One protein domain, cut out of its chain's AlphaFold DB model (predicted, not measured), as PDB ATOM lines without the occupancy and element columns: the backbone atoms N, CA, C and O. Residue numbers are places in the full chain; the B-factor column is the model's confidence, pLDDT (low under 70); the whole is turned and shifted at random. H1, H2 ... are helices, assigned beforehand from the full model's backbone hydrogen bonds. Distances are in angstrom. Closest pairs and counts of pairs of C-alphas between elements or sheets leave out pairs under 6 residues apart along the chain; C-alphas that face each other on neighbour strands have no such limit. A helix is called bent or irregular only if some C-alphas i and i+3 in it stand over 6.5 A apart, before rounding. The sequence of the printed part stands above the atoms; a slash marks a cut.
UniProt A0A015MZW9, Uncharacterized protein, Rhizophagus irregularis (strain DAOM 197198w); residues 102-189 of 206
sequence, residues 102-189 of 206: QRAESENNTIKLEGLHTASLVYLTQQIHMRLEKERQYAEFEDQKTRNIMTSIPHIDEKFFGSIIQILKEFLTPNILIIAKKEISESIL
ATOM      1  N   GLN A 102      57.860 -30.232   4.543       54.41
ATOM      2  CA  GLN A 102      57.163 -29.733   5.741       54.41
ATOM      3  C   GLN A 102      55.791 -30.390   5.946       54.41
ATOM      4  O   GLN A 102      55.449 -30.743   7.066       54.41
ATOM      5  N   ARG A 103      55.049 -30.651   4.863       57.91
ATOM      6  CA  ARG A 103      53.769 -31.374   4.910       57.91
ATOM      7  C   ARG A 103      53.929 -32.853   5.269       57.91
ATOM      8  O   ARG A 103      53.330 -33.305   6.232       57.91
ATOM      9  N   ALA A 104      54.771 -33.597   4.553       63.66
ATOM     10  CA  ALA A 104      54.996 -35.019   4.832       63.66
ATOM     11  C   ALA A 104      55.671 -35.262   6.198       63.66
ATOM     12  O   ALA A 104      55.438 -36.286   6.828       63.66
ATOM     13  N   GLU A 105      56.497 -34.330   6.668       62.66
ATOM     14  CA  GLU A 105      57.123 -34.355   7.990       62.66
ATOM     15  C   GLU A 105      56.160 -33.965   9.096       62.66
ATOM     16  O   GLU A 105      56.190 -34.615  10.131       62.66
ATOM     17  N   SER A 106      55.299 -32.962   8.885       65.12
ATOM     18  CA  SER A 106      54.196 -32.656   9.801       65.12
ATOM     19  C   SER A 106      53.329 -33.893   9.991       65.12
ATOM     20  O   SER A 106      53.111 -34.317  11.119       65.12
ATOM     21  N   GLU A 107      52.934 -34.544   8.894       70.88
ATOM     22  CA  GLU A 107      52.146 -35.774   8.963       70.88
ATOM     23  C   GLU A 107      52.907 -36.925   9.623       70.88
ATOM     24  O   GLU A 107      52.388 -37.558  10.538       70.88
ATOM     25  N   ASN A 108      54.168 -37.161   9.249       73.19
ATOM     26  CA  ASN A 108      54.992 -38.178   9.906       73.19
ATOM     27  C   ASN A 108      55.201 -37.889  11.397       73.19
ATOM     28  O   ASN A 108      55.305 -38.823  12.191       73.19
ATOM     29  N   ASN A 109      55.317 -36.622  11.783       74.12
ATOM     30  CA  ASN A 109      55.458 -36.218  13.171       74.12
ATOM     31  C   ASN A 109      54.150 -36.439  13.929       74.12
ATOM     32  O   ASN A 109      54.189 -37.008  15.012       74.12
ATOM     33  N   THR A 110      53.001 -36.093  13.347       74.00
ATOM     34  CA  THR A 110      51.699 -36.384  13.953       74.00
ATOM     35  C   THR A 110      51.486 -37.889  14.114       74.00
ATOM     36  O   THR A 110      51.179 -38.333  15.211       74.00
ATOM     37  N   ILE A 111      51.796 -38.702  13.097       80.06
ATOM     38  CA  ILE A 111      51.750 -40.175  13.180       80.06
ATOM     39  C   ILE A 111      52.641 -40.703  14.317       80.06
ATOM     40  O   ILE A 111      52.287 -41.662  15.006       80.06
ATOM     41  N   LYS A 112      53.812 -40.095  14.538       78.12
ATOM     42  CA  LYS A 112      54.692 -40.459  15.657       78.12
ATOM     43  C   LYS A 112      54.110 -40.044  17.005       78.12
ATOM     44  O   LYS A 112      54.080 -40.877  17.907       78.12
ATOM     45  N   LEU A 113      53.657 -38.795  17.133       76.62
ATOM     46  CA  LEU A 113      53.101 -38.225  18.364       76.62
ATOM     47  C   LEU A 113      51.813 -38.930  18.801       76.62
ATOM     48  O   LEU A 113      51.617 -39.158  19.989       76.62
ATOM     49  N   GLU A 114      50.978 -39.337  17.850       77.44
ATOM     50  CA  GLU A 114      49.741 -40.091  18.088       77.44
ATOM     51  C   GLU A 114      49.993 -41.594  18.312       77.44
ATOM     52  O   GLU A 114      49.053 -42.373  18.443       77.44
ATOM     53  N   GLY A 115      51.258 -42.038  18.338       77.81
ATOM     54  CA  GLY A 115      51.608 -43.445  18.554       77.81
ATOM     55  C   GLY A 115      51.225 -44.376  17.396       77.81
ATOM     56  O   GLY A 115      51.343 -45.591  17.514       77.81
ATOM     57  N   LEU A 116      50.814 -43.829  16.251       78.06
ATOM     58  CA  LEU A 116      50.332 -44.594  15.099       78.06
ATOM     59  C   LEU A 116      51.454 -45.283  14.314       78.06
ATOM     60  O   LEU A 116      51.194 -46.177  13.513       78.06
ATOM     61  N   HIS A 117      52.710 -44.906  14.553       74.69
ATOM     62  CA  HIS A 117      53.882 -45.501  13.904       74.69
ATOM     63  C   HIS A 117      54.106 -46.990  14.239       74.69
ATOM     64  O   HIS A 117      54.834 -47.665  13.512       74.69
ATOM     65  N   THR A 118      53.494 -47.504  15.311       80.25
ATOM     66  CA  THR A 118      53.492 -48.931  15.685       80.25
ATOM     67  C   THR A 118      52.129 -49.599  15.489       80.25
ATOM     68  O   THR A 118      51.978 -50.784  15.788       80.25
ATOM     69  N   ALA A 119      51.129 -48.863  14.998       82.69
ATOM     70  CA  ALA A 119      49.787 -49.386  14.816       82.69
ATOM     71  C   ALA A 119      49.692 -50.345  13.622       82.69
ATOM     72  O   ALA A 119      50.525 -50.344  12.711       82.69
ATOM     73  N   SER A 120      48.627 -51.153  13.599       87.88
ATOM     74  CA  SER A 120      48.311 -51.950  12.416       87.88
ATOM     75  C   SER A 120      48.034 -51.036  11.222       87.88
ATOM     76  O   SER A 120      47.488 -49.939  11.369       87.88
ATOM     77  N   LEU A 121      48.365 -51.506  10.017       84.25
ATOM     78  CA  LEU A 121      48.141 -50.736   8.793       84.25
ATOM     79  C   LEU A 121      46.663 -50.346   8.626       84.25
ATOM     80  O   LEU A 121      46.370 -49.229   8.222       84.25
ATOM     81  N   VAL A 122      45.741 -51.238   9.005       86.38
ATOM     82  CA  VAL A 122      44.290 -50.984   8.967       86.38
ATOM     83  C   VAL A 122      43.916 -49.800   9.853       86.38
ATOM     84  O   VAL A 122      43.204 -48.900   9.410       86.38
ATOM     85  N   TYR A 123      44.423 -49.776  11.087       81.75
ATOM     86  CA  TYR A 123      44.148 -48.688  12.017       81.75
ATOM     87  C   TYR A 123      44.763 -47.374  11.529       81.75
ATOM     88  O   TYR A 123      44.085 -46.350  11.511       81.75
ATOM     89  N   LEU A 124      46.006 -47.411  11.040       84.12
ATOM     90  CA  LEU A 124      46.665 -46.245  10.453       84.12
ATOM     91  C   LEU A 124      45.847 -45.662   9.288       84.12
ATOM     92  O   LEU A 124      45.611 -44.457   9.245       84.12
ATOM     93  N   THR A 125      45.367 -46.503   8.366       84.56
ATOM     94  CA  THR A 125      44.539 -46.062   7.234       84.56
ATOM     95  C   THR A 125      43.223 -45.435   7.695       84.56
ATOM     96  O   THR A 125      42.829 -44.404   7.153       84.56
ATOM     97  N   GLN A 126      42.565 -46.005   8.709       85.69
ATOM     98  CA  GLN A 126      41.342 -45.428   9.277       85.69
ATOM     99  C   GLN A 126      41.592 -44.042   9.885       85.69
ATOM    100  O   GLN A 126      40.836 -43.113   9.602       85.69
ATOM    101  N   GLN A 127      42.665 -43.875  10.667       81.94
ATOM    102  CA  GLN A 127      43.007 -42.583  11.277       81.94
ATOM    103  C   GLN A 127      43.335 -41.520  10.221       81.94
ATOM    104  O   GLN A 127      42.833 -40.398  10.298       81.94
ATOM    105  N   ILE A 128      44.106 -41.885   9.191       82.88
ATOM    106  CA  ILE A 128      44.405 -40.987   8.066       82.88
ATOM    107  C   ILE A 128      43.111 -40.566   7.360       82.88
ATOM    108  O   ILE A 128      42.917 -39.381   7.099       82.88
ATOM    109  N   HIS A 129      42.205 -41.508   7.086       84.56
ATOM    110  CA  HIS A 129      40.941 -41.208   6.416       84.56
ATOM    111  C   HIS A 129      40.065 -40.245   7.229       84.56
ATOM    112  O   HIS A 129      39.605 -39.239   6.691       84.56
ATOM    113  N   MET A 130      39.893 -40.491   8.532       84.12
ATOM    114  CA  MET A 130      39.120 -39.601   9.410       84.12
ATOM    115  C   MET A 130      39.712 -38.191   9.480       84.12
ATOM    116  O   MET A 130      38.977 -37.205   9.532       84.12
ATOM    117  N   ARG A 131      41.041 -38.076   9.465       81.62
ATOM    118  CA  ARG A 131      41.714 -36.779   9.492       81.62
ATOM    119  C   ARG A 131      41.528 -35.999   8.193       81.62
ATOM    120  O   ARG A 131      41.205 -34.816   8.258       81.62
ATOM    121  N   LEU A 132      41.665 -36.658   7.042       82.31
ATOM    122  CA  LEU A 132      41.387 -36.049   5.737       82.31
ATOM    123  C   LEU A 132      39.937 -35.559   5.645       82.31
ATOM    124  O   LEU A 132      39.683 -34.466   5.141       82.31
ATOM    125  N   GLU A 133      38.997 -36.332   6.184       85.50
ATOM    126  CA  GLU A 133      37.585 -35.960   6.227       85.50
ATOM    127  C   GLU A 133      37.346 -34.725   7.110       85.50
ATOM    128  O   GLU A 133      36.658 -33.787   6.707       85.50
ATOM    129  N   LYS A 134      37.989 -34.663   8.281       82.69
ATOM    130  CA  LYS A 134      37.937 -33.489   9.164       82.69
ATOM    131  C   LYS A 134      38.533 -32.242   8.505       82.69
ATOM    132  O   LYS A 134      37.981 -31.154   8.647       82.69
ATOM    133  N   GLU A 135      39.647 -32.384   7.785       79.00
ATOM    134  CA  GLU A 135      40.255 -31.285   7.024       79.00
ATOM    135  C   GLU A 135      39.339 -30.792   5.901       79.00
ATOM    136  O   GLU A 135      39.206 -29.581   5.712       79.00
ATOM    137  N   ARG A 136      38.668 -31.709   5.192       79.56
ATOM    138  CA  ARG A 136      37.673 -31.370   4.168       79.56
ATOM    139  C   ARG A 136      36.526 -30.556   4.759       79.56
ATOM    140  O   ARG A 136      36.254 -29.464   4.270       79.56
ATOM    141  N   GLN A 137      35.920 -31.043   5.838       84.50
ATOM    142  CA  GLN A 137      34.812 -30.361   6.515       84.50
ATOM    143  C   GLN A 137      35.215 -28.975   7.029       84.50
ATOM    144  O   GLN A 137      34.468 -28.011   6.879       84.50
ATOM    145  N   TYR A 138      36.413 -28.853   7.607       77.75
ATOM    146  CA  TYR A 138      36.924 -27.564   8.070       77.75
ATOM    147  C   TYR A 138      37.126 -26.577   6.914       77.75
ATOM    148  O   TYR A 138      36.789 -25.401   7.037       77.75
ATOM    149  N   ALA A 139      37.640 -27.045   5.777       74.00
ATOM    150  CA  ALA A 139      37.830 -26.195   4.613       74.00
ATOM    151  C   ALA A 139      36.511 -25.771   3.955       74.00
ATOM    152  O   ALA A 139      36.393 -24.624   3.537       74.00
ATOM    153  N   GLU A 140      35.517 -26.660   3.892       81.00
ATOM    154  CA  GLU A 140      34.160 -26.319   3.444       81.00
ATOM    155  C   GLU A 140      33.528 -25.254   4.349       81.00
ATOM    156  O   GLU A 140      32.946 -24.286   3.858       81.00
ATOM    157  N   PHE A 141      33.698 -25.391   5.669       78.75
ATOM    158  CA  PHE A 141      33.247 -24.402   6.642       78.75
ATOM    159  C   PHE A 141      33.935 -23.041   6.452       78.75
ATOM    160  O   PHE A 141      33.257 -22.012   6.425       78.75
ATOM    161  N   GLU A 142      35.263 -23.010   6.299       70.44
ATOM    162  CA  GLU A 142      35.988 -21.758   6.056       70.44
ATOM    163  C   GLU A 142      35.604 -21.131   4.706       70.44
ATOM    164  O   GLU A 142      35.371 -19.928   4.661       70.44
ATOM    165  N   ASP A 143      35.425 -21.912   3.636       69.75
ATOM    166  CA  ASP A 143      34.955 -21.397   2.339       69.75
ATOM    167  C   ASP A 143      33.545 -20.793   2.452       69.75
ATOM    168  O   ASP A 143      33.292 -19.685   1.973       69.75
ATOM    169  N   GLN A 144      32.630 -21.460   3.162       73.38
ATOM    170  CA  GLN A 144      31.289 -20.935   3.433       73.38
ATOM    171  C   GLN A 144      31.335 -19.638   4.252       73.38
ATOM    172  O   GLN A 144      30.615 -18.681   3.962       73.38
ATOM    173  N   LYS A 145      32.207 -19.573   5.258       68.31
ATOM    174  CA  LYS A 145      32.434 -18.378   6.072       68.31
ATOM    175  C   LYS A 145      33.026 -17.234   5.245       68.31
ATOM    176  O   LYS A 145      32.563 -16.104   5.381       68.31
ATOM    177  N   THR A 146      33.977 -17.498   4.352       60.03
ATOM    178  CA  THR A 146      34.529 -16.490   3.435       60.03
ATOM    179  C   THR A 146      33.463 -15.963   2.473       60.03
ATOM    180  O   THR A 146      33.348 -14.747   2.321       60.03
ATOM    181  N   ARG A 147      32.614 -16.838   1.912       61.12
ATOM    182  CA  ARG A 147      31.457 -16.428   1.091       61.12
ATOM    183  C   ARG A 147      30.476 -15.533   1.857       61.12
ATOM    184  O   ARG A 147      29.891 -14.631   1.268       61.12
ATOM    185  N   ASN A 148      30.313 -15.759   3.161       56.88
ATOM    186  CA  ASN A 148      29.397 -14.984   4.001       56.88
ATOM    187  C   ASN A 148      29.980 -13.639   4.485       56.88
ATOM    188  O   ASN A 148      29.211 -12.737   4.804       56.88
ATOM    189  N   ILE A 149      31.310 -13.489   4.558       50.56
ATOM    190  CA  ILE A 149      31.980 -12.273   5.065       50.56
ATOM    191  C   ILE A 149      32.359 -11.295   3.933       50.56
ATOM    192  O   ILE A 149      32.390 -10.087   4.161       50.56
ATOM    193  N   MET A 150      32.622 -11.772   2.708       42.09
ATOM    194  CA  MET A 150      33.053 -10.942   1.570       42.09
ATOM    195  C   MET A 150      31.957 -10.785   0.504       42.09
ATOM    196  O   MET A 150      32.035 -11.349  -0.580       42.09
ATOM    197  N   THR A 151      30.960  -9.939   0.762       44.56
ATOM    198  CA  THR A 151      30.051  -9.413  -0.278       44.56
ATOM    199  C   THR A 151      30.659  -8.261  -1.099       44.56
ATOM    200  O   THR A 151      29.954  -7.652  -1.900       44.56
ATOM    201  N   SER A 152      31.949  -7.932  -0.933       42.47
ATOM    202  CA  SER A 152      32.504  -6.649  -1.403       42.47
ATOM    203  C   SER A 152      33.783  -6.678  -2.254       42.47
ATOM    204  O   SER A 152      34.262  -5.603  -2.608       42.47
ATOM    205  N   ILE A 153      34.321  -7.831  -2.677       47.00
ATOM    206  CA  ILE A 153      35.379  -7.860  -3.714       47.00
ATOM    207  C   ILE A 153      35.064  -8.977  -4.720       47.00
ATOM    208  O   ILE A 153      34.859 -10.112  -4.292       47.00
ATOM    209  N   PRO A 154      34.990  -8.700  -6.038       52.62
ATOM    210  CA  PRO A 154      34.642  -9.720  -7.017       52.62
ATOM    211  C   PRO A 154      35.701 -10.826  -7.032       52.62
ATOM    212  O   PRO A 154      36.895 -10.539  -6.966       52.62
ATOM    213  N   HIS A 155      35.259 -12.074  -7.183       65.12
ATOM    214  CA  HIS A 155      36.083 -13.246  -7.487       65.12
ATOM    215  C   HIS A 155      36.744 -13.112  -8.869       65.12
ATOM    216  O   HIS A 155      36.360 -13.754  -9.848       65.12
ATOM    217  N   ILE A 156      37.702 -12.198  -8.979       65.06
ATOM    218  CA  ILE A 156      38.466 -11.939 -10.198       65.06
ATOM    219  C   ILE A 156      39.236 -13.218 -10.584       65.06
ATOM    220  O   ILE A 156      39.267 -13.588 -11.754       65.06
ATOM    221  N   ASP A 157      39.750 -13.960  -9.604       66.62
ATOM    222  CA  ASP A 157      40.398 -15.259  -9.790       66.62
ATOM    223  C   ASP A 157      39.457 -16.317 -10.392       66.62
ATOM    224  O   ASP A 157      39.823 -16.959 -11.374       66.62
ATOM    225  N   GLU A 158      38.225 -16.474  -9.892       71.88
ATOM    226  CA  GLU A 158      37.265 -17.421 -10.492       71.88
ATOM    227  C   GLU A 158      36.773 -16.961 -11.868       71.88
ATOM    228  O   GLU A 158      36.516 -17.796 -12.736       71.88
ATOM    229  N   LYS A 159      36.702 -15.647 -12.109       75.88
ATOM    230  CA  LYS A 159      36.336 -15.093 -13.416       75.88
ATOM    231  C   LYS A 159      37.384 -15.390 -14.490       75.88
ATOM    232  O   LYS A 159      37.015 -15.762 -15.601       75.88
ATOM    233  N   PHE A 160      38.668 -15.198 -14.188       78.25
ATOM    234  CA  PHE A 160      39.747 -15.354 -15.172       78.25
ATOM    235  C   PHE A 160      40.334 -16.769 -15.206       78.25
ATOM    236  O   PHE A 160      40.761 -17.227 -16.263       78.25
ATOM    237  N   PHE A 161      40.311 -17.489 -14.082       84.12
ATOM    238  CA  PHE A 161      40.969 -18.786 -13.918       84.12
ATOM    239  C   PHE A 161      40.024 -19.894 -13.435       84.12
ATOM    240  O   PHE A 161      40.486 -20.923 -12.944       84.12
ATOM    241  N   GLY A 162      38.705 -19.735 -13.589       82.56
ATOM    242  CA  GLY A 162      37.710 -20.701 -13.109       82.56
ATOM    243  C   GLY A 162      37.938 -22.138 -13.596       82.56
ATOM    244  O   GLY A 162      37.830 -23.076 -12.807       82.56
ATOM    245  N   SER A 163      38.341 -22.324 -14.857       85.69
ATOM    246  CA  SER A 163      38.684 -23.645 -15.407       85.69
ATOM    247  C   SER A 163      39.908 -24.266 -14.724       85.69
ATOM    248  O   SER A 163      39.889 -25.447 -14.386       85.69
ATOM    249  N   ILE A 164      40.945 -23.468 -14.456       84.81
ATOM    250  CA  ILE A 164      42.149 -23.910 -13.741       84.81
ATOM    251  C   ILE A 164      41.790 -24.273 -12.302       84.81
ATOM    252  O   ILE A 164      42.130 -25.356 -11.841       84.81
ATOM    253  N   ILE A 165      41.050 -23.409 -11.604       83.50
ATOM    254  CA  ILE A 165      40.614 -23.643 -10.223       83.50
ATOM    255  C   ILE A 165      39.795 -24.935 -10.115       83.50
ATOM    256  O   ILE A 165      39.946 -25.663  -9.134       83.50
ATOM    257  N   GLN A 166      38.962 -25.252 -11.111       84.56
ATOM    258  CA  GLN A 166      38.186 -26.490 -11.119       84.56
ATOM    259  C   GLN A 166      39.074 -27.736 -11.220       84.56
ATOM    260  O   GLN A 166      38.840 -28.700 -10.496       84.56
ATOM    261  N   ILE A 167      40.124 -27.696 -12.045       86.19
ATOM    262  CA  ILE A 167      41.120 -28.775 -12.116       86.19
ATOM    263  C   ILE A 167      41.871 -28.878 -10.783       86.19
ATOM    264  O   ILE A 167      42.029 -29.962 -10.233       86.19
ATOM    265  N   LEU A 168      42.297 -27.751 -10.207       82.75
ATOM    266  CA  LEU A 168      43.003 -27.751  -8.923       82.75
ATOM    267  C   LEU A 168      42.146 -28.351  -7.796       82.75
ATOM    268  O   LEU A 168      42.684 -29.069  -6.961       82.75
ATOM    269  N   LYS A 169      40.827 -28.121  -7.788       82.62
ATOM    270  CA  LYS A 169      39.896 -28.738  -6.824       82.62
ATOM    271  C   LYS A 169      39.865 -30.268  -6.903       82.62
ATOM    272  O   LYS A 169      39.619 -30.904  -5.886       82.62
ATOM    273  N   GLU A 170      40.100 -30.850  -8.078       83.94
ATOM    274  CA  GLU A 170      40.100 -32.304  -8.272       83.94
ATOM    275  C   GLU A 170      41.376 -32.960  -7.723       83.94
ATOM    276  O   GLU A 170      41.326 -34.052  -7.160       83.94
ATOM    277  N   PHE A 171      42.521 -32.281  -7.849       79.81
ATOM    278  CA  PHE A 171      43.831 -32.875  -7.560       79.81
ATOM    279  C   PHE A 171      44.500 -32.372  -6.277       79.81
ATOM    280  O   PHE A 171      45.477 -32.975  -5.826       79.81
ATOM    281  N   LEU A 172      44.028 -31.270  -5.687       75.88
ATOM    282  CA  LEU A 172      44.666 -30.650  -4.528       75.88
ATOM    283  C   LEU A 172      43.847 -30.809  -3.251       75.88
ATOM    284  O   LEU A 172      42.626 -30.692  -3.241       75.88
ATOM    285  N   THR A 173      44.553 -30.980  -2.132       74.94
ATOM    286  CA  THR A 173      43.924 -30.883  -0.814       74.94
ATOM    287  C   THR A 173      43.484 -29.444  -0.541       74.94
ATOM    288  O   THR A 173      44.114 -28.505  -1.045       74.94
ATOM    289  N   PRO A 174      42.463 -29.226   0.306       72.56
ATOM    290  CA  PRO A 174      41.925 -27.886   0.528       72.56
ATOM    291  C   PRO A 174      42.973 -26.859   0.988       72.56
ATOM    292  O   PRO A 174      42.992 -25.726   0.519       72.56
ATOM    293  N   ASN A 175      43.935 -27.280   1.816       66.44
ATOM    294  CA  ASN A 175      45.041 -26.431   2.269       66.44
ATOM    295  C   ASN A 175      46.006 -26.013   1.145       66.44
ATOM    296  O   ASN A 175      46.587 -24.933   1.207       66.44
ATOM    297  N   ILE A 176      46.249 -26.867   0.141       73.50
ATOM    298  CA  ILE A 176      47.018 -26.452  -1.049       73.50
ATOM    299  C   ILE A 176      46.155 -25.527  -1.904       73.50
ATOM    300  O   ILE A 176      46.648 -24.514  -2.385       73.50
ATOM    301  N   LEU A 177      44.876 -25.868  -2.079       78.00
ATOM    302  CA  LEU A 177      43.955 -25.121  -2.925       78.00
ATOM    303  C   LEU A 177      43.810 -23.662  -2.473       78.00
ATOM    304  O   LEU A 177      43.813 -22.775  -3.320       78.00
ATOM    305  N   ILE A 178      43.751 -23.402  -1.163       75.00
ATOM    306  CA  ILE A 178      43.714 -22.038  -0.608       75.00
ATOM    307  C   ILE A 178      44.970 -21.249  -0.997       75.00
ATOM    308  O   ILE A 178      44.870 -20.114  -1.459       75.00
ATOM    309  N   ILE A 179      46.153 -21.850  -0.843       75.94
ATOM    310  CA  ILE A 179      47.424 -21.203  -1.198       75.94
ATOM    311  C   ILE A 179      47.479 -20.942  -2.704       75.94
ATOM    312  O   ILE A 179      47.789 -19.829  -3.114       75.94
ATOM    313  N   ALA A 180      47.108 -21.930  -3.519       80.94
ATOM    314  CA  ALA A 180      47.094 -21.801  -4.970       80.94
ATOM    315  C   ALA A 180      46.115 -20.710  -5.437       80.94
ATOM    316  O   ALA A 180      46.476 -19.884  -6.268       80.94
ATOM    317  N   LYS A 181      44.900 -20.649  -4.871       79.00
ATOM    318  CA  LYS A 181      43.930 -19.576  -5.150       79.00
ATOM    319  C   LYS A 181      44.481 -18.198  -4.778       79.00
ATOM    320  O   LYS A 181      44.318 -17.251  -5.543       79.00
ATOM    321  N   LYS A 182      45.162 -18.088  -3.634       79.62
ATOM    322  CA  LYS A 182      45.807 -16.842  -3.208       79.62
ATOM    323  C   LYS A 182      46.886 -16.398  -4.202       79.62
ATOM    324  O   LYS A 182      46.840 -15.258  -4.646       79.62
ATOM    325  N   GLU A 183      47.792 -17.292  -4.596       80.62
ATOM    326  CA  GLU A 183      48.841 -16.992  -5.584       80.62
ATOM    327  C   GLU A 183      48.251 -16.611  -6.953       80.62
ATOM    328  O   GLU A 183      48.727 -15.676  -7.591       80.62
ATOM    329  N   ILE A 184      47.181 -17.285  -7.394       81.00
ATOM    330  CA  ILE A 184      46.457 -16.938  -8.627       81.00
ATOM    331  C   ILE A 184      45.874 -15.526  -8.533       81.00
ATOM    332  O   ILE A 184      46.010 -14.750  -9.473       81.00
ATOM    333  N   SER A 185      45.251 -15.169  -7.412       78.44
ATOM    334  CA  SER A 185      44.694 -13.828  -7.215       78.44
ATOM    335  C   SER A 185      45.792 -12.757  -7.191       78.44
ATOM    336  O   SER A 185      45.680 -11.729  -7.857       78.44
ATOM    337  N   GLU A 186      46.908 -13.036  -6.512       78.12
ATOM    338  CA  GLU A 186      48.086 -12.163  -6.496       78.12
ATOM    339  C   GLU A 186      48.727 -12.035  -7.885       78.12
ATOM    340  O   GLU A 186      49.218 -10.960  -8.216       78.12
ATOM    341  N   SER A 187      48.660 -13.068  -8.738       78.56
ATOM    342  CA  SER A 187      49.219 -13.042 -10.102       78.56
ATOM    343  C   SER A 187      48.669 -11.896 -10.965       78.56
ATOM    344  O   SER A 187      49.369 -11.371 -11.828       78.56
ATOM    345  N   ILE A 188      47.439 -11.461 -10.681       75.38
ATOM    346  CA  ILE A 188      46.717 -10.400 -11.399       75.38
ATOM    347  C   ILE A 188      47.284  -9.011 -11.066       75.38
ATOM    348  O   ILE A 188      47.076  -8.054 -11.807       75.38
ATOM    349  N   LEU A 189      48.023  -8.902  -9.961       76.00
ATOM    350  CA  LEU A 189      48.655  -7.668  -9.503       76.00
ATOM    351  C   LEU A 189      50.046  -7.451 -10.113       76.00
ATOM    352  O   LEU A 189      50.640  -6.395  -9.896       76.00
TER     353      LEU A 189
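Overview. This is residues 102 to 189 of the 206 residues of an uncharacterized protein of Rhizophagus irregularis (strain DAOM 197198w) (UniProt A0A015MZW9). One long helix, H2, makes the length of a loose, open model: the short H1 and the hairpin of H3 and H4 are set at different places along it, with a gap between H1 and the hairpin. H1 folds back beside the first part of H2 without touching it, joined to it by residues 114 to 120, and the hairpin meets H2 through the first residues of H4, while the last residues of H2 and part of the link after it, residues 144 to 154, stick out. The printed part has 88 residues with four named helices, H1, H2, H3 and H4 in that order, and no named strand; the class is all helix. It is loose, with a radius of gyration of the C-alphas of 16.7 A, and spans 49 by 24 by 20 A, only just a rod.

Arrangement. H1, residues 102 to 113, touches no helix. From H2, residues 121 to 149, it is only just apart, with their closest C-alphas 8.4 A from each other. H3, residues 156 to 171, is apart from H1 and from H2. H3 is irregular: C-alphas 160 and 163 are 8.4 A apart, and it has a kink of 86 degrees near residue 163. H4, residues 174 to 187, forms a helical hairpin with H3, in which they touch and run opposite ways at a shallow tilt of 30 degrees. Their closest C-alphas are those of Asp 157 and Ser 185, 5.2 A apart. H4 touches H2 with residues 174 to 175 alone, and H2 touches it with residues 135 to 139 alone. The closest C-alphas there are those of Ala 139 and Pro 174, 6.0 A apart, and the two run the same way at a steep tilt of 41 degrees. H1 and H4 are apart. In H1 and H2 every O i to N i+4 pair is within hydrogen-bond range; in H3 10 of 12 are, and in H4 9 of 10.

Along the chain. H1 begins at C-alpha 102, (57.163, -29.733, 5.741), and is 15.7 A long from first to last C-alpha. H2 measures 41.9 A, from C-alpha 121 at (48.141, -50.736, 8.793) to C-alpha 149. H3 measures 21.8 A and H4 19.7 A, ending at C-alpha 187, (49.219, -13.042, -10.102).

Size, cuts and confidence. The C-alphas farthest apart are those of Thr 118 and Ser 152, 50.2 A. The printed part has no cut. The link from H3 to H4 is tight, and those from H1 to H2 and from H2 to H3 are short. Residues 144 to 154 stand free, of which 144 to 149 belong to H2. The mean pLDDT of the printed part is 74.8; residues 102 to 106, 143, 145 to 157 and 175 are under 70.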